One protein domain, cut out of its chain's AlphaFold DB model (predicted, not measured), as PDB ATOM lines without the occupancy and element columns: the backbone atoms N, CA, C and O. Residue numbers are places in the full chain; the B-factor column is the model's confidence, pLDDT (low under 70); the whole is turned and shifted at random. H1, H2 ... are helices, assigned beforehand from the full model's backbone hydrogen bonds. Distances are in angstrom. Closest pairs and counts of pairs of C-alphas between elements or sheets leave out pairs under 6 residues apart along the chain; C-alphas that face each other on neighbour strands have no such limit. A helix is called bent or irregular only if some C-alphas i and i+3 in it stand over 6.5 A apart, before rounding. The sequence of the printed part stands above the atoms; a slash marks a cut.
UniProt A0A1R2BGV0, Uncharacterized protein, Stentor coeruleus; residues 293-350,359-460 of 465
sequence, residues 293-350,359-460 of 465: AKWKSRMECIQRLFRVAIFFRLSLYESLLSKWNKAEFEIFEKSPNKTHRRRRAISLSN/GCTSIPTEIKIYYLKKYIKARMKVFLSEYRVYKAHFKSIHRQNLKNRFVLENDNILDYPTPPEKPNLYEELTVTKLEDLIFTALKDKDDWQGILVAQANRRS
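What this domain is: This is residues 293 to 350 and 359 to 460 of the 465 residues of an uncharacterized protein of Stentor coeruleus (UniProt A0A1R2BGV0). Two long helices, H1 and H3, make an open V: the start of H3 meets H1 past its middle, and from there H3 and the free arm of H1, residues 293 to 315, spread apart. Short helices gather at the point of the V, with H4 and H5 packed on H1, H5 and H6 on the start of H3, and H2 beyond the end of H1; residues 407 to 424 fold back from the far end of H3 to H4. The printed part has 160 residues, with six named helices in the order H1 to H6, no named strand, and the class all helix. It is extended, with a radius of gyration of the C-alphas of 23.7 A and spans of 81 by 43 by 29 A.

How they stand to each other: H1, residues 293 to 333, and H3, residues 365 to 406, are the hub, touching three helices each. They touch through residues 317 to 324 and 368 to 372 alone, at a steep tilt of 48 degrees, opposite ways; the closest C-alphas, of Leu 321 and Ile 369, are 7.3 A apart. H2, residues 338 to 348, is close to H1 but not clearly touching, with the C-alphas of Phe 332 and His 340 closest at 7.4 A; it is apart from H3. H4, residues 425 to 428, only just touches H1, with 3 pairs of C-alphas within 8 A, the closest those of Leu 320 and Tyr 426 at 6.7 A. H5, residues 431 to 443, touches residues 323 to 331 of H1, about perpendicular at 82 degrees; the C-alphas of Ala 327 and Val 431 are closest, at 5.7 A. H5 also touches H3 at a steep tilt of 56 degrees, opposite ways, with the C-alphas of Tyr 371 and Leu 437 closest at 7.0 A. H6, residues 445 to 460, touches residues 366 to 367 of H3 at a steep tilt of 62 degrees, the same way, with the C-alphas of Ile 367 and Trp 448 closest at 7.0 A; it is apart from H1. In H1, H3 and H5 every O i to N i+4 pair is within hydrogen-bond range; H6 has 10 of 12, H2 has 0 of 7 but 3 of 8 O i to N i+3 pairs, and H4 is too short for an O i to N i+4 pair.

Where its parts are: H1 begins at C-alpha 293 (193.546, 231.104, 277.113) and is 60.1 A long. H2 measures 17.2 A, H3 59.4 A, ending at C-alpha 406 (230.309, 224.046, 278.723), H4 5.2 A and H5 18.3 A. H6, 24.1 A, ends at C-alpha 460 (183.038, 216.908, 308.211); it is irregular, with C-alphas 446 and 449 7.3 A apart.

The domain as a whole: The two C-alphas farthest apart, of Arg 342 and Leu 408, are 80.7 A apart. Residues 351 to 358 are not printed, and C-alphas 350 and 359 are 9.8 A apart across that cut. The link H3 to H4, 18 residues, is long. The mean pLDDT of the printed part is 79.5; residues 332 to 350, 359 to 362, 405 to 412 and 459 to 460 are under 70.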
ATOM      1  N   ALA A 293     193.593 232.343 277.887       90.56
ATOM      2  CA  ALA A 293     193.546 231.104 277.113       90.56
ATOM      3  C   ALA A 293     194.473 230.020 277.692       90.56
ATOM      4  O   ALA A 293     194.053 228.876 277.885       90.56
ATOM      5  N   LYS A 294     195.720 230.377 278.042       92.44
ATOM      6  CA  LYS A 294     196.662 229.455 278.703       92.44
ATOM      7  C   LYS A 294     196.140 228.990 280.058       92.44
ATOM      8  O   LYS A 294     196.248 227.806 280.373       92.44
ATOM      9  N   TRP A 295     195.582 229.899 280.852       93.38
ATOM     10  CA  TRP A 295     195.023 229.576 282.159       93.38
ATOM     11  C   TRP A 295     193.836 228.617 282.034       93.38
ATOM     12  O   TRP A 295     193.835 227.569 282.679       93.38
ATOM     13  N   LYS A 296     192.893 228.902 281.128       93.50
ATOM     14  CA  LYS A 296     191.741 228.037 280.844       93.50
ATOM     15  C   LYS A 296     192.181 226.634 280.424       93.50
ATOM     16  O   LYS A 296     191.748 225.657 281.024       93.50
ATOM     17  N   SER A 297     193.111 226.528 279.473       92.38
ATOM     18  CA  SER A 297     193.651 225.238 279.018       92.38
ATOM     19  C   SER A 297     194.321 224.445 280.151       92.38
ATOM     20  O   SER A 297     194.118 223.235 280.279       92.38
ATOM     21  N   ARG A 298     195.084 225.115 281.027       92.94
ATOM     22  CA  ARG A 298     195.694 224.475 282.204       92.94
ATOM     23  C   ARG A 298     194.643 223.989 283.197       92.94
ATOM     24  O   ARG A 298     194.773 222.871 283.686       92.94
ATOM     25  N   MET A 299     193.607 224.784 283.460       91.31
ATOM     26  CA  MET A 299     192.500 224.395 284.336       91.31
ATOM     27  C   MET A 299     191.735 223.190 283.781       91.31
ATOM     28  O   MET A 299     191.486 222.242 284.522       91.31
ATOM     29  N   GLU A 300     191.435 223.169 282.483       92.31
ATOM     30  CA  GLU A 300     190.796 222.023 281.826       92.31
ATOM     31  C   GLU A 300     191.658 220.759 281.916       92.31
ATOM     32  O   GLU A 300     191.150 219.680 282.221       92.31
ATOM     33  N   CYS A 301     192.971 220.880 281.709       93.38
ATOM     34  CA  CYS A 301     193.909 219.770 281.869       93.38
ATOM     35  C   CYS A 301     193.896 219.224 283.305       93.38
ATOM     36  O   CYS A 301     193.746 218.021 283.510       93.38
ATOM     37  N   ILE A 302     193.965 220.112 284.301       90.81
ATOM     38  CA  ILE A 302     193.876 219.746 285.718       90.81
ATOM     39  C   ILE A 302     192.551 219.023 286.002       90.81
ATOM     40  O   ILE A 302     192.560 217.954 286.610       90.81
ATOM     41  N   GLN A 303     191.420 219.544 285.521       91.00
ATOM     42  CA  GLN A 303     190.106 218.915 285.696       91.00
ATOM     43  C   GLN A 303     190.035 217.520 285.062       91.00
ATOM     44  O   GLN A 303     189.537 216.591 285.698       91.00
ATOM     45  N   ARG A 304     190.551 217.345 283.837       92.69
ATOM     46  CA  ARG A 304     190.617 216.031 283.171       92.69
ATOM     47  C   ARG A 304     191.463 215.047 283.975       92.69
ATOM     48  O   ARG A 304     191.010 213.935 284.231       92.69
ATOM     49  N   LEU A 305     192.639 215.473 284.435       91.31
ATOM     50  CA  LEU A 305     193.515 214.653 285.275       91.31
ATOM     51  C   LEU A 305     192.840 214.261 286.592       91.31
ATOM     52  O   LEU A 305     192.940 213.107 286.996       91.31
ATOM     53  N   PHE A 306     192.109 215.174 287.238       88.81
ATOM     54  CA  PHE A 306     191.347 214.856 288.446       88.81
ATOM     55  C   PHE A 306     190.255 213.819 288.187       88.81
ATOM     56  O   PHE A 306     190.147 212.874 288.962       88.81
ATOM     57  N   ARG A 307     189.478 213.948 287.102       89.44
ATOM     58  CA  ARG A 307     188.437 212.963 286.750       89.44
ATOM     59  C   ARG A 307     189.030 211.567 286.575       89.44
ATOM     60  O   ARG A 307     188.547 210.614 287.180       89.44
ATOM     61  N   VAL A 308     190.119 211.473 285.816       90.19
ATOM     62  CA  VAL A 308     190.835 210.214 285.571       90.19
ATOM     63  C   VAL A 308     191.430 209.653 286.868       90.19
ATOM     64  O   VAL A 308     191.263 208.474 287.170       90.19
ATOM     65  N   ALA A 309     192.067 210.491 287.689       88.06
ATOM     66  CA  ALA A 309     192.654 210.071 288.959       88.06
ATOM     67  C   ALA A 309     191.602 209.590 289.971       88.06
ATOM     68  O   ALA A 309     191.855 208.629 290.696       88.06
ATOM     69  N   ILE A 310     190.433 210.235 290.029       86.12
ATOM     70  CA  ILE A 310     189.311 209.801 290.872       86.12
ATOM     71  C   ILE A 310     188.820 208.427 290.415       86.12
ATOM     72  O   ILE A 310     188.687 207.540 291.255       86.12
ATOM     73  N   PHE A 311     188.622 208.230 289.109       87.44
ATOM     74  CA  PHE A 311     188.194 206.947 288.548       87.44
ATOM     75  C   PHE A 311     189.182 205.816 288.873       87.44
ATOM     76  O   PHE A 311     188.794 204.817 289.475       87.44
ATOM     77  N   PHE A 312     190.476 206.004 288.586       85.94
ATOM     78  CA  PHE A 312     191.505 205.011 288.913       85.94
ATOM     79  C   PHE A 312     191.593 204.724 290.408       85.94
ATOM     80  O   PHE A 312     191.782 203.581 290.818       85.94
ATOM     81  N   ARG A 313     191.452 205.758 291.243       85.50
ATOM     82  CA  ARG A 313     191.453 205.599 292.693       85.50
ATOM     83  C   ARG A 313     190.291 204.721 293.153       85.50
ATOM     84  O   ARG A 313     190.521 203.845 293.979       85.50
ATOM     85  N   LEU A 314     189.076 204.969 292.663       86.56
ATOM     86  CA  LEU A 314     187.895 204.171 293.006       86.56
ATOM     87  C   LEU A 314     188.079 202.713 292.567       86.56
ATOM     88  O   LEU A 314     188.016 201.825 293.412       86.56
ATOM     89  N   SER A 315     188.448 202.499 291.302       85.88
ATOM     90  CA  SER A 315     188.690 201.168 290.734       85.88
ATOM     91  C   SER A 315     189.763 200.376 291.496       85.88
ATOM     92  O   SER A 315     189.578 199.191 291.782       85.88
ATOM     93  N   LEU A 316     190.862 201.025 291.907       86.56
ATOM     94  CA  LEU A 316     191.902 200.387 292.717       86.56
ATOM     95  C   LEU A 316     191.359 199.919 294.073       86.56
ATOM     96  O   LEU A 316     191.629 198.790 294.478       86.56
ATOM     97  N   TYR A 317     190.615 200.768 294.789       86.94
ATOM     98  CA  TYR A 317     190.072 200.394 296.099       86.94
ATOM     99  C   TYR A 317     189.023 199.287 295.992       86.94
ATOM    100  O   TYR A 317     189.038 198.390 296.828       86.94
ATOM    101  N   GLU A 318     188.163 199.308 294.973       84.75
ATOM    102  CA  GLU A 318     187.200 198.230 294.711       84.75
ATOM    103  C   GLU A 318     187.909 196.901 294.424       84.75
ATOM    104  O   GLU A 318     187.580 195.872 295.016       84.75
ATOM    105  N   SER A 319     188.953 196.932 293.591       85.69
ATOM    106  CA  SER A 319     189.742 195.747 293.238       85.69
ATOM    107  C   SER A 319     190.490 195.165 294.444       85.69
ATOM    108  O   SER A 319     190.506 193.950 294.645       85.69
ATOM    109  N   LEU A 320     191.093 196.023 295.273       87.25
ATOM    110  CA  LEU A 320     191.773 195.609 296.503       87.25
ATOM    111  C   LEU A 320     190.795 195.091 297.559       87.25
ATOM    112  O   LEU A 320     191.114 194.135 298.259       87.25
ATOM    113  N   LEU A 321     189.604 195.680 297.659       86.69
ATOM    114  CA  LEU A 321     188.555 195.208 298.558       86.69
ATOM    115  C   LEU A 321     188.041 193.825 298.132       86.69
ATOM    116  O   LEU A 321     187.851 192.956 298.977       86.69
ATOM    117  N   SER A 322     187.885 193.585 296.826       84.00
ATOM    118  CA  SER A 322     187.556 192.256 296.298       84.00
ATOM    119  C   SER A 322     188.632 191.222 296.656       84.00
ATOM    120  O   SER A 322     188.298 190.148 297.154       84.00
ATOM    121  N   LYS A 323     189.922 191.558 296.488       84.88
ATOM    122  CA  LYS A 323     191.043 190.700 296.920       84.88
ATOM    123  C   LYS A 323     191.038 190.435 298.426       84.88
ATOM    124  O   LYS A 323     191.230 189.295 298.833       84.88
ATOM    125  N   TRP A 324     190.785 191.462 299.236       87.00
ATOM    126  CA  TRP A 324     190.664 191.329 300.688       87.00
ATOM    127  C   TRP A 324     189.563 190.340 301.069       87.00
ATOM    128  O   TRP A 324     189.793 189.451 301.875       87.00
ATOM    129  N   ASN A 325     188.378 190.463 300.468       82.62
ATOM    130  CA  ASN A 325     187.253 189.582 300.776       82.62
ATOM    131  C   ASN A 325     187.516 188.129 300.347       82.62
ATOM    132  O   ASN A 325     187.094 187.212 301.043       82.62
ATOM    133  N   LYS A 326     188.248 187.913 299.244       82.50
ATOM    134  CA  LYS A 326     188.712 186.574 298.841       82.50
ATOM    135  C   LYS A 326     189.681 185.975 299.867       82.50
ATOM    136  O   LYS A 326     189.457 184.859 300.314       82.50
ATOM    137  N   ALA A 327     190.693 186.736 300.289       82.81
ATOM    138  CA  ALA A 327     191.645 186.292 301.312       82.81
ATOM    139  C   ALA A 327     190.952 186.012 302.657       82.81
ATOM    140  O   ALA A 327     191.210 185.000 303.297       82.81
ATOM    141  N   GLU A 328     190.011 186.867 303.061       79.62
ATOM    142  CA  GLU A 328     189.206 186.663 304.267       79.62
ATOM    143  C   GLU A 328     188.390 185.362 304.185       79.62
ATOM    144  O   GLU A 328     188.378 184.582 305.137       79.62
ATOM    145  N   PHE A 329     187.773 185.078 303.034       75.62
ATOM    146  CA  PHE A 329     187.059 183.822 302.801       75.62
ATOM    147  C   PHE A 329     187.978 182.592 302.916       75.62
ATOM    148  O   PHE A 329     187.607 181.623 303.579       75.62
ATOM    149  N   GLU A 330     189.184 182.643 302.340       78.69
ATOM    150  CA  GLU A 330     190.181 181.563 302.413       78.69
ATOM    151  C   GLU A 330     190.681 181.305 303.848       78.69
ATOM    152  O   GLU A 330     190.821 180.149 304.255       78.69
ATOM    153  N   ILE A 331     190.898 182.354 304.653       76.06
ATOM    154  CA  ILE A 331     191.266 182.222 306.076       76.06
ATOM    155  C   ILE A 331     190.149 181.520 306.857       76.06
ATOM    156  O   ILE A 331     190.406 180.609 307.648       76.06
ATOM    157  N   PHE A 332     188.894 181.924 306.637       68.50
ATOM    158  CA  PHE A 332     187.745 181.332 307.326       68.50
ATOM    159  C   PHE A 332     187.421 179.914 306.850       68.50
ATOM    160  O   PHE A 332     186.847 179.137 307.613       68.50
ATOM    161  N   GLU A 333     187.801 179.554 305.625       67.44
ATOM    162  CA  GLU A 333     187.722 178.188 305.113       67.44
ATOM    163  C   GLU A 333     188.683 177.229 305.813       67.44
ATOM    164  O   GLU A 333     188.300 176.102 306.129       67.44
ATOM    165  N   LYS A 334     189.901 177.685 306.107       65.88
ATOM    166  CA  LYS A 334     190.954 176.876 306.737       65.88
ATOM    167  C   LYS A 334     190.825 176.772 308.267       65.88
ATOM    168  O   LYS A 334     191.585 176.035 308.890       65.88
ATOM    169  N   SER A 335     189.886 177.488 308.896       59.91
ATOM    170  CA  SER A 335     189.730 177.516 310.359       59.91
ATOM    171  C   SER A 335     189.003 176.265 310.904       59.91
ATOM    172  O   SER A 335     187.876 175.989 310.489       59.91
ATOM    173  N   PRO A 336     189.565 175.529 311.889       52.41
ATOM    174  CA  PRO A 336     188.980 174.286 312.415       52.41
ATOM    175  C   PRO A 336     187.759 174.477 313.348       52.41
ATOM    176  O   PRO A 336     187.198 173.500 313.847       52.41
ATOM    177  N   ASN A 337     187.301 175.712 313.593       55.12
ATOM    178  CA  ASN A 337     186.214 176.001 314.538       55.12
ATOM    179  C   ASN A 337     184.805 175.766 313.941       55.12
ATOM    180  O   ASN A 337     184.332 176.514 313.080       55.12
ATOM    181  N   LYS A 338     184.065 174.774 314.471       51.84
ATOM    182  CA  LYS A 338     182.697 174.387 314.037       51.84
ATOM    183  C   LYS A 338     181.658 175.526 314.091       51.84
ATOM    184  O   LYS A 338     180.703 175.512 313.316       51.84
ATOM    185  N   THR A 339     181.838 176.530 314.950       51.56
ATOM    186  CA  THR A 339     180.948 177.704 315.082       51.56
ATOM    187  C   THR A 339     180.985 178.637 313.868       51.56
ATOM    188  O   THR A 339     179.954 179.208 313.507       51.56
ATOM    189  N   HIS A 340     182.120 178.743 313.170       50.03
ATOM    190  CA  HIS A 340     182.234 179.556 311.953       50.03
ATOM    191  C   HIS A 340     181.556 178.902 310.741       50.03
ATOM    192  O   HIS A 340     180.996 179.593 309.887       50.03
ATOM    193  N   ARG A 341     181.493 177.566 310.713       50.31
ATOM    194  CA  ARG A 341     180.852 176.798 309.635       50.31
ATOM    195  C   ARG A 341     179.325 176.957 309.594       50.31
ATOM    196  O   ARG A 341     178.737 176.776 308.537       50.31
ATOM    197  N   ARG A 342     178.676 177.340 310.704       46.72
ATOM    198  CA  ARG A 342     177.216 177.574 310.759       46.72
ATOM    199  C   ARG A 342     176.806 178.958 310.230       46.72
ATOM    200  O   ARG A 342     175.755 179.073 309.608       46.72
ATOM    201  N   ARG A 343     177.654 179.989 310.379       51.16
ATOM    202  CA  ARG A 343     177.426 181.322 309.768       51.16
ATOM    203  C   ARG A 343     177.566 181.315 308.237       51.16
ATOM    204  O   ARG A 343     176.950 182.149 307.580       51.16
ATOM    205  N   ARG A 344     178.293 180.340 307.672       50.00
ATOM    206  CA  ARG A 344     178.409 180.093 306.218       50.00
ATOM    207  C   ARG A 344     177.060 179.838 305.530       50.00
ATOM    208  O   ARG A 344     176.868 180.295 304.411       50.00
ATOM    209  N   ALA A 345     176.127 179.140 306.182       46.31
ATOM    210  CA  ALA A 345     174.871 178.727 305.547       46.31
ATOM    211  C   ALA A 345     173.832 179.860 305.439       46.31
ATOM    212  O   ALA A 345     173.064 179.892 304.486       46.31
ATOM    213  N   ILE A 346     173.838 180.815 306.375       48.62
ATOM    214  CA  ILE A 346     172.864 181.924 306.413       48.62
ATOM    215  C   ILE A 346     173.242 183.034 305.413       48.62
ATOM    216  O   ILE A 346     172.387 183.756 304.917       48.62
ATOM    217  N   SER A 347     174.532 183.162 305.086       46.69
ATOM    218  CA  SER A 347     175.033 184.209 304.191       46.69
ATOM    219  C   SER A 347     174.899 183.870 302.704       46.69
ATOM    220  O   SER A 347     174.800 184.796 301.908       46.69
ATOM    221  N   LEU A 348     174.914 182.594 302.304       46.22
ATOM    222  CA  LEU A 348     174.931 182.217 300.882       46.22
ATOM    223  C   LEU A 348     173.553 182.298 300.205       46.22
ATOM    224  O   LEU A 348     173.494 182.536 299.002       46.22
ATOM    225  N   SER A 349     172.451 182.170 300.951       45.34
ATOM    226  CA  SER A 349     171.093 182.230 300.385       45.34
ATOM    227  C   SER A 349     170.629 183.644 300.001       45.34
ATOM    228  O   SER A 349     169.699 183.773 299.216       45.34
ATOM    229  N   ASN A 350     171.284 184.703 300.498       42.47
ATOM    230  CA  ASN A 350     170.880 186.100 300.263       42.47
ATOM    231  C   ASN A 350     171.717 186.841 299.196       42.47
ATOM    232  O   ASN A 350     171.479 188.017 298.945       42.47
ATOM    233  N   GLY A 359     179.900 190.333 301.406       42.03
ATOM    234  CA  GLY A 359     180.224 188.918 301.371       42.03
ATOM    235  C   GLY A 359     181.001 188.498 302.609       42.03
ATOM    236  O   GLY A 359     182.220 188.454 302.542       42.03
ATOM    237  N   CYS A 360     180.292 188.122 303.678       51.97
ATOM    238  CA  CYS A 360     180.745 187.155 304.691       51.97
ATOM    239  C   CYS A 360     181.868 187.594 305.666       51.97
ATOM    240  O   CYS A 360     182.854 186.874 305.796       51.97
ATOM    241  N   THR A 361     181.779 188.742 306.364       53.94
ATOM    242  CA  THR A 361     182.977 189.288 307.058       53.94
ATOM    243  C   THR A 361     182.745 189.774 308.484       53.94
ATOM    244  O   THR A 361     181.835 190.550 308.760       53.94
ATOM    245  N   SER A 362     183.623 189.362 309.401       62.97
ATOM    246  CA  SER A 362     183.686 189.845 310.790       62.97
ATOM    247  C   SER A 362     184.106 191.316 310.915       62.97
ATOM    248  O   SER A 362     183.955 191.890 311.991       62.97
ATOM    249  N   ILE A 363     184.636 191.913 309.841       77.62
ATOM    250  CA  ILE A 363     185.178 193.278 309.796       77.62
ATOM    251  C   ILE A 363     184.323 194.158 308.858       77.62
ATOM    252  O   ILE A 363     184.111 193.761 307.710       77.62
ATOM    253  N   PRO A 364     183.877 195.363 309.270       81.50
ATOM    254  CA  PRO A 364     183.164 196.307 308.399       81.50
ATOM    255  C   PRO A 364     184.005 196.837 307.223       81.50
ATOM    256  O   PRO A 364     185.218 197.037 307.338       81.50
ATOM    257  N   THR A 365     183.361 197.153 306.098       79.56
ATOM    258  CA  THR A 365     183.990 197.682 304.869       79.56
ATOM    259  C   THR A 365     184.811 198.952 305.095       79.56
ATOM    260  O   THR A 365     185.901 199.114 304.543       79.56
ATOM    261  N   GLU A 366     184.330 199.855 305.942       81.38
ATOM    262  CA  GLU A 366     184.976 201.121 306.291       81.38
ATOM    263  C   GLU A 366     186.309 200.902 307.017       81.38
ATOM    264  O   GLU A 366     187.259 201.675 306.827       81.38
ATOM    265  N   ILE A 367     186.385 199.831 307.814       83.06
ATOM    266  CA  ILE A 367     187.589 199.403 308.528       83.06
ATOM    267  C   ILE A 367     188.565 198.738 307.555       83.06
ATOM    268  O   ILE A 367     189.740 199.099 307.531       83.06
ATOM    269  N   LYS A 368     188.104 197.874 306.647       86.19
ATOM    270  CA  LYS A 368     188.967 197.300 305.590       86.19
ATOM    271  C   LYS A 368     189.624 198.385 304.743       86.19
ATOM    272  O   LYS A 368     190.841 198.416 304.552       86.19
ATOM    273  N   ILE A 369     188.819 199.350 304.302       86.75
ATOM    274  CA  ILE A 369     189.288 200.503 303.535       86.75
ATOM    275  C   ILE A 369     190.273 201.352 304.358       86.75
ATOM    276  O   ILE A 369     191.189 201.939 303.779       86.75
ATOM    277  N   TYR A 370     190.125 201.437 305.686       89.19
ATOM    278  CA  TYR A 370     191.078 202.129 306.559       89.19
ATOM    279  C   TYR A 370     192.473 201.506 306.497       89.19
ATOM    280  O   TYR A 370     193.438 202.218 306.207       89.19
ATOM    281  N   TYR A 371     192.578 200.198 306.746       88.62
ATOM    282  CA  TYR A 371     193.861 199.493 306.773       88.62
ATOM    283  C   TYR A 371     194.507 199.461 305.389       88.62
ATOM    284  O   TYR A 371     195.691 199.783 305.272       88.62
ATOM    285  N   LEU A 372     193.722 199.246 304.326       88.75
ATOM    286  CA  LEU A 372     194.195 199.381 302.944       88.75
ATOM    287  C   LEU A 372     194.746 200.790 302.667       88.75
ATOM    288  O   LEU A 372     195.855 200.937 302.154       88.75
ATOM    289  N   LYS A 373     194.030 201.853 303.058       89.19
ATOM    290  CA  LYS A 373     194.515 203.241 302.921       89.19
ATOM    291  C   LYS A 373     195.783 203.495 303.730       89.19
ATOM    292  O   LYS A 373     196.663 204.212 303.253       89.19
ATOM    293  N   LYS A 374     195.872 202.961 304.951       89.19
ATOM    294  CA  LYS A 374     197.030 203.109 305.844       89.19
ATOM    295  C   LYS A 374     198.263 202.447 305.224       89.19
ATOM    296  O   LYS A 374     199.297 203.107 305.127       89.19
ATOM    297  N   TYR A 375     198.116 201.223 304.719       89.19
ATOM    298  CA  TYR A 375     199.163 200.477 304.023       89.19
ATOM    299  C   TYR A 375     199.635 201.197 302.755       89.19
ATOM    300  O   TYR A 375     200.811 201.539 302.633       89.19
ATOM    301  N   ILE A 376     198.705 201.542 301.855       89.06
ATOM    302  CA  ILE A 376     199.013 202.258 300.609       89.06
ATOM    303  C   ILE A 376     199.729 203.578 300.904       89.06
ATOM    304  O   ILE A 376     200.705 203.920 300.240       89.06
ATOM    305  N   LYS A 377     199.274 204.332 301.912       89.62
ATOM    306  CA  LYS A 377     199.900 205.600 302.300       89.62
ATOM    307  C   LYS A 377     201.321 205.396 302.820       89.62
ATOM    308  O   LYS A 377     202.184 206.207 302.490       89.62
ATOM    309  N   ALA A 378     201.565 204.360 303.618       89.44
ATOM    310  CA  ALA A 378     202.900 204.036 304.110       89.44
ATOM    311  C   ALA A 378     203.835 203.666 302.949       89.44
ATOM    312  O   ALA A 378     204.887 204.284 302.799       89.44
ATOM    313  N   ARG A 379     203.404 202.762 302.061       89.44
ATOM    314  CA  ARG A 379     204.190 202.340 300.894       89.44
ATOM    315  C   ARG A 379     204.476 203.493 299.932       89.44
ATOM    316  O   ARG A 379     205.617 203.700 299.534       89.44
ATOM    317  N   MET A 380     203.468 204.310 299.628       89.12
ATOM    318  CA  MET A 380     203.641 205.498 298.786       89.12
ATOM    319  C   MET A 380     204.532 206.555 299.440       89.12
ATOM    320  O   MET A 380     205.228 207.272 298.730       89.12
ATOM    321  N   LYS A 381     204.550 206.670 300.774       91.31
ATOM    322  CA  LYS A 381     205.469 207.581 301.475       91.31
ATOM    323  C   LYS A 381     206.926 207.172 301.244       91.31
ATOM    324  O   LYS A 381     207.729 208.058 300.970       91.31
ATOM    325  N   VAL A 382     207.222 205.871 301.300       90.94
ATOM    326  CA  VAL A 382     208.555 205.309 301.015       90.94
ATOM    327  C   VAL A 382     208.968 205.602 299.570       90.94
ATOM    328  O   VAL A 382     209.994 206.242 299.342       90.94
ATOM    329  N   PHE A 383     208.104 205.279 298.603       91.69
ATOM    330  CA  PHE A 383     208.352 205.588 297.191       91.69
ATOM    331  C   PHE A 383     208.572 207.092 296.950       91.69
ATOM    332  O   PHE A 383     209.483 207.503 296.238       91.69
ATOM    333  N   LEU A 384     207.761 207.958 297.569       91.56
ATOM    334  CA  LEU A 384     207.910 209.406 297.419       91.56
ATOM    335  C   LEU A 384     209.214 209.934 298.027       91.56
ATOM    336  O   LEU A 384     209.747 210.916 297.509       91.56
ATOM    337  N   SER A 385     209.725 209.340 299.110       91.50
ATOM    338  CA  SER A 385     211.056 209.683 299.625       91.50
ATOM    339  C   SER A 385     212.161 209.252 298.667       91.50
ATOM    340  O   SER A 385     212.990 210.091 298.322       91.50
ATOM    341  N   GLU A 386     212.125 208.015 298.166       91.12
ATOM    342  CA  GLU A 386     213.086 207.503 297.176       91.12
ATOM    343  C   GLU A 386     213.091 208.378 295.918       91.12
ATOM    344  O   GLU A 386     214.135 208.845 295.469       91.12
ATOM    345  N   TYR A 387     211.908 208.732 295.412       91.69
ATOM    346  CA  TYR A 387     211.764 209.597 294.246       91.69
ATOM    347  C   TYR A 387     212.280 211.025 294.481       91.69
ATOM    348  O   TYR A 387     212.808 211.662 293.566       91.69
ATOM    349  N   ARG A 388     212.146 211.571 295.698       91.12
ATOM    350  CA  ARG A 388     212.720 212.885 296.043       91.12
ATOM    351  C   ARG A 388     214.243 212.843 296.047       91.12
ATOM    352  O   ARG A 388     214.848 213.772 295.512       91.12
ATOM    353  N   VAL A 389     214.829 211.789 296.614       91.88
ATOM    354  CA  VAL A 389     216.281 211.560 296.610       91.88
ATOM    355  C   VAL A 389     216.774 211.426 295.172       91.88
ATOM    356  O   VAL A 389     217.644 212.189 294.758       91.88
ATOM    357  N   TYR A 390     216.122 210.580 294.371       93.25
ATOM    358  CA  TYR A 390     216.372 210.446 292.937       93.25
ATOM    359  C   TYR A 390     216.334 211.799 292.214       93.25
ATOM    360  O   TYR A 390     217.273 212.167 291.517       93.25
ATOM    361  N   LYS A 391     215.281 212.602 292.417       91.88
ATOM    362  CA  LYS A 391     215.128 213.902 291.751       91.88
ATOM    363  C   LYS A 391     216.212 214.903 292.158       91.88
ATOM    364  O   LYS A 391     216.603 215.735 291.338       91.88
ATOM    365  N   ALA A 392     216.657 214.870 293.412       90.88
ATOM    366  CA  ALA A 392     217.761 215.699 293.882       90.88
ATOM    367  C   ALA A 392     219.084 215.266 293.232       90.88
ATOM    368  O   ALA A 392     219.782 216.115 292.676       90.88
ATOM    369  N   HIS A 393     219.361 213.959 293.209       90.75
ATOM    370  CA  HIS A 393     220.541 213.370 292.577       90.75
ATOM    371  C   HIS A 393     220.584 213.668 291.070       90.75
ATOM    372  O   HIS A 393     221.549 214.244 290.574       90.75
ATOM    373  N   PHE A 394     219.472 213.434 290.369       92.12
ATOM    374  CA  PHE A 394     219.302 213.752 288.952       92.12
ATOM    375  C   PHE A 394     219.549 215.236 288.658       92.12
ATOM    376  O   PHE A 394     220.256 215.571 287.716       92.12
ATOM    377  N   LYS A 395     218.998 216.158 289.464       91.31
ATOM    378  CA  LYS A 395     219.238 217.602 289.281       91.31
ATOM    379  C   LYS A 395     220.695 217.987 289.514       91.31
ATOM    380  O   LYS A 395     221.174 218.895 288.836       91.31
ATOM    381  N   SER A 396     221.364 217.353 290.476       89.31
ATOM    382  CA  SER A 396     222.783 217.585 290.754       89.31
ATOM    383  C   SER A 396     223.638 217.161 289.563       89.31
ATOM    384  O   SER A 396     224.355 217.992 289.008       89.31
ATOM    385  N   ILE A 397     223.446 215.925 289.092       87.62
ATOM    386  CA  ILE A 397     224.138 215.371 287.923       87.62
ATOM    387  C   ILE A 397     223.813 216.171 286.664       87.62
ATOM    388  O   ILE A 397     224.706 216.542 285.921       87.62
ATOM    389  N   HIS A 398     222.553 216.551 286.444       88.19
ATOM    390  CA  HIS A 398     222.179 217.362 285.284       88.19
ATOM    391  C   HIS A 398     222.864 218.736 285.285       88.19
ATOM    392  O   HIS A 398     223.306 219.203 284.238       88.19
ATOM    393  N   ARG A 399     222.997 219.385 286.450       86.81
ATOM    394  CA  ARG A 399     223.745 220.647 286.580       86.81
ATOM    395  C   ARG A 399     225.248 220.449 286.382       86.81
ATOM    396  O   ARG A 399     225.871 221.317 285.779       86.81
ATOM    397  N   GLN A 400     225.818 219.355 286.885       83.44
ATOM    398  CA  GLN A 400     227.230 219.009 286.691       83.44
ATOM    399  C   GLN A 400     227.525 218.688 285.223       83.44
ATOM    400  O   GLN A 400     228.414 219.303 284.657       83.44
ATOM    401  N   ASN A 401     226.708 217.865 284.566       84.19
ATOM    402  CA  ASN A 401     226.835 217.551 283.142       84.19
ATOM    403  C   ASN A 401     226.635 218.791 282.259       84.19
ATOM    404  O   ASN A 401     227.353 218.952 281.280       84.19
ATOM    405  N   LEU A 402     225.720 219.709 282.607       82.50
ATOM    406  CA  LEU A 402     225.624 221.002 281.917       82.50
ATOM    407  C   LEU A 402     226.932 221.794 282.045       82.50
ATOM    408  O   LEU A 402     227.437 222.267 281.036       82.50
ATOM    409  N   LYS A 403     227.502 221.910 283.251       80.38
ATOM    410  CA  LYS A 403     228.784 222.604 283.472       80.38
ATOM    411  C   LYS A 403     229.948 221.933 282.736       80.38
ATOM    412  O   LYS A 403     230.693 222.634 282.062       80.38
ATOM    413  N   ASN A 404     230.064 220.608 282.816       73.88
ATOM    414  CA  ASN A 404     231.110 219.831 282.147       73.88
ATOM    415  C   ASN A 404     231.001 219.952 280.621       73.88
ATOM    416  O   ASN A 404     232.015 220.058 279.958       73.88
ATOM    417  N   ARG A 405     229.785 220.048 280.066       68.31
ATOM    418  CA  ARG A 405     229.560 220.259 278.627       68.31
ATOM    419  C   ARG A 405     229.897 221.678 278.146       68.31
ATOM    420  O   ARG A 405     230.146 221.866 276.961       68.31
ATOM    421  N   PHE A 406     229.877 222.675 279.035       63.25
ATOM    422  CA  PHE A 406     230.309 224.046 278.723       63.25
ATOM    423  C   PHE A 406     231.834 224.221 278.789       63.25
ATOM    424  O   PHE A 406     232.360 225.129 278.150       63.25
ATOM    425  N   VAL A 407     232.540 223.367 279.534       63.62
ATOM    426  CA  VAL A 407     234.006 223.298 279.543       63.62
ATOM    427  C   VAL A 407     234.413 222.273 278.484       63.62
ATOM    428  O   VAL A 407     234.435 221.078 278.751       63.62
ATOM    429  N   LEU A 408     234.641 222.744 277.255       54.84
ATOM    430  CA  LEU A 408     235.142 221.921 276.148       54.84
ATOM    431  C   LEU A 408     236.358 221.106 276.639       54.84
ATOM    432  O   LEU A 408     237.295 221.721 277.132       54.84
ATOM    433  N   GLU A 409     236.292 219.769 276.510       55.94
ATOM    434  CA  GLU A 409     237.320 218.734 276.819       55.94
ATOM    435  C   GLU A 409     237.155 217.849 278.079       55.94
ATOM    436  O   GLU A 409     237.985 216.972 278.296       55.94
ATOM    437  N   ASN A 410     236.076 217.946 278.869       57.75
ATOM    438  CA  ASN A 410     235.821 216.952 279.932       57.75
ATOM    439  C   ASN A 410     234.785 215.886 279.521       57.75
ATOM    440  O   ASN A 410     233.581 216.093 279.680       57.75
ATOM    441  N   ASP A 411     235.257 214.705 279.101       60.81
ATOM    442  CA  ASP A 411     234.435 213.521 278.759       60.81
ATOM    443  C   ASP A 411     233.820 212.798 279.976       60.81
ATOM    444  O   ASP A 411     233.103 211.806 279.841       60.81
ATOM    445  N   ASN A 412     234.031 213.320 281.187       67.88
ATOM    446  CA  ASN A 412     233.439 212.799 282.419       67.88
ATOM    447  C   ASN A 412     231.961 213.219 282.548       67.88
ATOM    448  O   ASN A 412     231.592 214.063 283.378       67.88
ATOM    449  N   ILE A 413     231.104 212.648 281.700       73.44
ATOM    450  CA  ILE A 413     229.646 212.718 281.826       73.44
ATOM    451  C   ILE A 413     229.229 211.696 282.882       73.44
ATOM    452  O   ILE A 413     229.448 210.501 282.726       73.44
ATOM    453  N   LEU A 414     228.623 212.169 283.970       78.50
ATOM    454  CA  LEU A 414     228.080 211.281 284.993       78.50
ATOM    455  C   LEU A 414     226.790 210.641 284.479       78.50
ATOM    456  O   LEU A 414     225.892 211.355 284.009       78.50
ATOM    457  N   ASP A 415     226.683 209.322 284.621       83.56
ATOM    458  CA  ASP A 415     225.476 208.582 284.268       83.56
ATOM    459  C   ASP A 415     224.282 209.045 285.096       83.56
ATOM    460  O   ASP A 415     224.363 209.314 286.300       83.56
ATOM    461  N   TYR A 416     223.130 209.145 284.435       84.31
ATOM    462  CA  TYR A 416     221.903 209.473 285.136       84.31
ATOM    463  C   TYR A 416     221.471 208.292 286.012       84.31
ATOM    464  O   TYR A 416     221.474 207.152 285.547       84.31
ATOM    465  N   PRO A 417     221.045 208.543 287.265       87.44
ATOM    466  CA  PRO A 417     220.494 207.488 288.103       87.44
ATOM    467  C   PRO A 417     219.256 206.881 287.434       87.44
ATOM    468  O   PRO A 417     218.544 207.568 286.694       87.44
ATOM    469  N   THR A 418     218.956 205.620 287.730       86.69
ATOM    470  CA  THR A 418     217.694 205.005 287.309       86.69
ATOM    471  C   THR A 418     216.530 205.545 288.148       86.69
ATOM    472  O   THR A 418     216.674 205.757 289.359       86.69
ATOM    473  N   PRO A 419     215.364 205.826 287.536       86.94
ATOM    474  CA  PRO A 419     214.188 206.247 288.284       86.94
ATOM    475  C   PRO A 419     213.651 205.078 289.123       86.94
ATOM    476  O   PRO A 419     213.548 203.967 288.604       86.94
ATOM    477  N   PRO A 420     213.254 205.306 290.389       88.81
ATOM    478  CA  PRO A 420     212.599 204.266 291.168       88.81
ATOM    479  C   PRO A 420     211.259 203.910 290.520       88.81
ATOM    480  O   PRO A 420     210.494 204.793 290.112       88.81
ATOM    481  N   GLU A 421     210.969 202.616 290.436       86.56
ATOM    482  CA  GLU A 421     209.732 202.118 289.845       86.56
ATOM    483  C   GLU A 421     208.536 202.388 290.760       86.56
ATOM    484  O   GLU A 421     208.603 202.292 291.988       86.56
ATOM    485  N   LYS A 422     207.406 202.764 290.155       84.81
ATOM    486  CA  LYS A 422     206.180 203.020 290.909       84.81
ATOM    487  C   LYS A 422     205.641 201.687 291.444       84.81
ATOM    488  O   LYS A 422     205.382 200.801 290.634       84.81
ATOM    489  N   PRO A 423     205.365 201.561 292.756       85.69
ATOM    490  CA  PRO A 423     204.896 200.302 293.319       85.69
ATOM    491  C   PRO A 423     203.533 199.923 292.735       85.69
ATOM    492  O   PRO A 423     202.575 200.711 292.796       85.69
ATOM    493  N   ASN A 424     203.438 198.712 292.187       85.12
ATOM    494  CA  ASN A 424     202.177 198.149 291.735       85.12
ATOM    495  C   ASN A 424     201.408 197.595 292.937       85.12
ATOM    496  O   ASN A 424     201.534 196.436 293.320       85.12
ATOM    497  N   LEU A 425     200.595 198.457 293.548       83.00
ATOM    498  CA  LEU A 425     199.851 198.140 294.769       83.00
ATOM    499  C   LEU A 425     198.959 196.899 294.636       83.00
ATOM    500  O   LEU A 425     198.702 196.238 295.635       83.00
ATOM    501  N   TYR A 426     198.463 196.590 293.435       80.50
ATOM    502  CA  TYR A 426     197.614 195.420 293.232       80.50
ATOM    503  C   TYR A 426     198.411 194.111 293.257       80.50
ATOM    504  O   TYR A 426     197.901 193.112 293.758       80.50
ATOM    505  N   GLU A 427     199.638 194.108 292.738       82.56
ATOM    506  CA  GLU A 427     200.530 192.940 292.723       82.56
ATOM    507  C   GLU A 427     201.265 192.765 294.054       82.56
ATOM    508  O   GLU A 427     201.378 191.648 294.551       82.56
ATOM    509  N   GLU A 428     201.698 193.864 294.683       82.31
ATOM    510  CA  GLU A 428     202.428 193.823 295.956       82.31
ATOM    511  C   GLU A 428     201.581 193.277 297.122       82.31
ATOM    512  O   GLU A 428     202.153 192.728 298.070       82.31
ATOM    513  N   LEU A 429     200.248 193.433 297.070       83.31
ATOM    514  CA  LEU A 429     199.279 192.896 298.035       83.31
ATOM    515  C   LEU A 429     198.933 191.437 297.690       83.31
ATOM    516  O   LEU A 429     197.892 191.137 297.099       83.31
ATOM    517  N   THR A 430     199.843 190.536 298.063       84.62
ATOM    518  CA  THR A 430     199.649 189.080 298.032       84.62
ATOM    519  C   THR A 430     198.651 188.628 299.099       84.62
ATOM    520  O   THR A 430     198.384 189.357 300.056       84.62
ATOM    521  N   VAL A 431     198.123 187.406 298.957       78.75
ATOM    522  CA  VAL A 431     197.197 186.804 299.934       78.75
ATOM    523  C   VAL A 431     197.801 186.838 301.342       78.75
ATOM    524  O   VAL A 431     197.177 187.381 302.239       78.75
ATOM    525  N   THR A 432     199.066 186.443 301.504       81.69
ATOM    526  CA  THR A 432     199.790 186.457 302.791       81.69
ATOM    527  C   THR A 432     199.829 187.825 303.483       81.69
ATOM    528  O   THR A 432     199.545 187.946 304.668       81.69
ATOM    529  N   LYS A 433     200.107 188.906 302.744       84.31
ATOM    530  CA  LYS A 433     200.115 190.266 303.311       84.31
ATOM    531  C   LYS A 433     198.709 190.771 303.636       84.31
ATOM    532  O   LYS A 433     198.544 191.611 304.517       84.31
ATOM    533  N   LEU A 434     197.700 190.315 302.892       84.38
ATOM    534  CA  LEU A 434     196.302 190.590 303.214       84.38
ATOM    535  C   LEU A 434     195.886 189.846 304.486       84.38
ATOM    536  O   LEU A 434     195.216 190.451 305.313       84.38
ATOM    537  N   GLU A 435     196.332 188.602 304.681       83.62
ATOM    538  CA  GLU A 435     196.131 187.841 305.921       83.62
ATOM    539  C   GLU A 435     196.709 188.601 307.126       83.62
ATOM    540  O   GLU A 435     195.983 188.851 308.087       83.62
ATOM    541  N   ASP A 436     197.952 189.093 307.042       85.69
ATOM    542  CA  ASP A 436     198.577 189.910 308.097       85.69
ATOM    543  C   ASP A 436     197.755 191.165 308.437       85.69
ATOM    544  O   ASP A 436     197.557 191.516 309.607       85.69
ATOM    545  N   LEU A 437     197.245 191.855 307.412       86.69
ATOM    546  CA  LEU A 437     196.399 193.035 307.593       86.69
ATOM    547  C   LEU A 437     195.034 192.676 308.200       86.69
ATOM    548  O   LEU A 437     194.520 193.451 309.007       86.69
ATOM    549  N   ILE A 438     194.460 191.524 307.842       84.62
ATOM    550  CA  ILE A 438     193.208 191.003 308.406       84.62
ATOM    551  C   ILE A 438     193.400 190.665 309.886       84.62
ATOM    552  O   ILE A 438     192.609 191.117 310.713       84.62
ATOM    553  N   PHE A 439     194.467 189.951 310.249       83.69
ATOM    554  CA  PHE A 439     194.773 189.626 311.644       83.69
ATOM    555  C   PHE A 439     195.046 190.876 312.481       83.69
ATOM    556  O   PHE A 439     194.533 190.992 313.594       83.69
ATOM    557  N   THR A 440     195.778 191.849 311.931       85.56
ATOM    558  CA  THR A 440     195.991 193.149 312.586       85.56
ATOM    559  C   THR A 440     194.661 193.865 312.822       85.56
ATOM    560  O   THR A 440     194.397 194.344 313.920       85.56
ATOM    561  N   ALA A 441     193.779 193.891 311.818       84.94
ATOM    562  CA  ALA A 441     192.469 194.516 311.948       84.94
ATOM    563  C   ALA A 441     191.575 193.806 312.981       84.94
ATOM    564  O   ALA A 441     190.853 194.482 313.707       84.94
ATOM    565  N   LEU A 442     191.628 192.472 313.073       81.12
ATOM    566  CA  LEU A 442     190.893 191.688 314.074       81.12
ATOM    567  C   LEU A 442     191.429 191.877 315.496       81.12
ATOM    568  O   LEU A 442     190.642 191.835 316.439       81.12
ATOM    569  N   LYS A 443     192.739 192.095 315.656       84.19
ATOM    570  CA  LYS A 443     193.358 192.412 316.950       84.19
ATOM    571  C   LYS A 443     192.927 193.788 317.460       84.19
ATOM    572  O   LYS A 443     192.661 193.939 318.644       84.19
ATOM    573  N   ASP A 444     192.771 194.750 316.555       84.81
ATOM    574  CA  ASP A 444     192.365 196.128 316.858       84.81
ATOM    575  C   ASP A 444     190.829 196.295 316.976       84.81
ATOM    576  O   ASP A 444     190.301 197.391 316.779       84.81
ATOM    577  N   LYS A 445     190.075 195.216 317.236       80.06
ATOM    578  CA  LYS A 445     188.600 195.222 317.189       80.06
ATOM    579  C   LYS A 445     187.961 196.227 318.148       80.06
ATOM    580  O   LYS A 445     186.982 196.876 317.775       80.06
ATOM    581  N   ASP A 446     188.534 196.388 319.335       79.44
ATOM    582  CA  ASP A 446     188.037 197.313 320.358       79.44
ATOM    583  C   ASP A 446     188.210 198.791 319.940       79.44
ATOM    584  O   ASP A 446     187.427 199.655 320.335       79.44
ATOM    585  N   ASP A 447     189.148 199.078 319.029       81.44
ATOM    586  CA  ASP A 447     189.457 200.428 318.537       81.44
ATOM    587  C   ASP A 447     188.655 200.839 317.286       81.44
ATOM    588  O   ASP A 447     188.732 201.988 316.823       81.44
ATOM    589  N   TRP A 448     187.853 199.938 316.705       85.25
ATOM    590  CA  TRP A 448     187.134 200.207 315.452       85.25
ATOM    591  C   TRP A 448     186.192 201.406 315.553       85.25
ATOM    592  O   TRP A 448     186.120 202.214 314.622       85.25
ATOM    593  N   GLN A 449     185.509 201.576 316.685       81.25
ATOM    594  CA  GLN A 449     184.584 202.691 316.886       81.25
ATOM    595  C   GLN A 449     185.319 204.042 316.873       81.25
ATOM    596  O   GLN A 449     184.860 204.993 316.232       81.25
ATOM    597  N   GLY A 450     186.518 204.107 317.462       81.75
ATOM    598  CA  GLY A 450     187.393 205.280 317.398       81.75
ATOM    599  C   GLY A 450     187.871 205.585 315.975       81.75
ATOM    600  O   GLY A 450     187.863 206.743 315.541       81.75
ATOM    601  N   ILE A 451     188.214 204.552 315.198       83.75
ATOM    602  CA  ILE A 451     188.618 204.692 313.790       83.75
ATOM    603  C   ILE A 451     187.467 205.248 312.938       83.75
ATOM    604  O   ILE A 451     187.689 206.157 312.128       83.75
ATOM    605  N   LEU A 452     186.240 204.751 313.119       81.75
ATOM    606  CA  LEU A 452     185.060 205.207 312.375       81.75
ATOM    607  C   LEU A 452     184.719 206.669 312.687       81.75
ATOM    608  O   LEU A 452     184.548 207.469 311.761       81.75
ATOM    609  N   VAL A 453     184.721 207.055 313.967       82.25
ATOM    610  CA  VAL A 453     184.498 208.447 314.397       82.25
ATOM    611  C   VAL A 453     185.584 209.373 313.840       82.25
ATOM    612  O   VAL A 453     185.286 210.446 313.309       82.25
ATOM    613  N   ALA A 454     186.853 208.953 313.865       81.19
ATOM    614  CA  ALA A 454     187.952 209.724 313.289       81.19
ATOM    615  C   ALA A 454     187.814 209.908 311.765       81.19
ATOM    616  O   ALA A 454     188.153 210.972 311.234       81.19
ATOM    617  N   GLN A 455     187.306 208.906 311.041       79.50
ATOM    618  CA  GLN A 455     187.018 209.033 309.611       79.50
ATOM    619  C   GLN A 455     185.847 209.980 309.330       79.50
ATOM    620  O   GLN A 455     185.958 210.810 308.422       79.50
ATOM    621  N   ALA A 456     184.764 209.896 310.105       77.06
ATOM    622  CA  ALA A 456     183.607 210.782 309.981       77.06
ATOM    623  C   ALA A 456     183.991 212.249 310.249       77.06
ATOM    624  O   ALA A 456     183.699 213.131 309.438       77.06
ATOM    625  N   ASN A 457     184.775 212.501 311.302       77.75
ATOM    626  CA  ASN A 457     185.271 213.835 311.653       77.75
ATOM    627  C   ASN A 457     186.229 214.429 310.607       77.75
ATOM    628  O   ASN A 457     186.287 215.646 310.421       77.75
ATOM    629  N   ARG A 458     186.988 213.590 309.890       71.69
ATOM    630  CA  ARG A 458     187.811 214.051 308.759       71.69
ATOM    631  C   ARG A 458     186.964 214.473 307.562       71.69
ATOM    632  O   ARG A 458     187.338 215.435 306.897       71.69
ATOM    633  N   ARG A 459     185.844 213.788 307.299       63.81
ATOM    634  CA  ARG A 459     184.905 214.166 306.231       63.81
ATOM    635  C   ARG A 459     184.170 215.467 306.569       63.81
ATOM    636  O   ARG A 459     184.046 216.314 305.699       63.81
ATOM    637  N   SER A 460     183.754 215.682 307.817       62.84
ATOM    638  CA  SER A 460     183.038 216.908 308.211       62.84
ATOM    639  C   SER A 460     183.926 218.162 308.240       62.84
ATOM    640  O   SER A 460     183.479 219.241 307.852       62.84
TER     641      SER A 460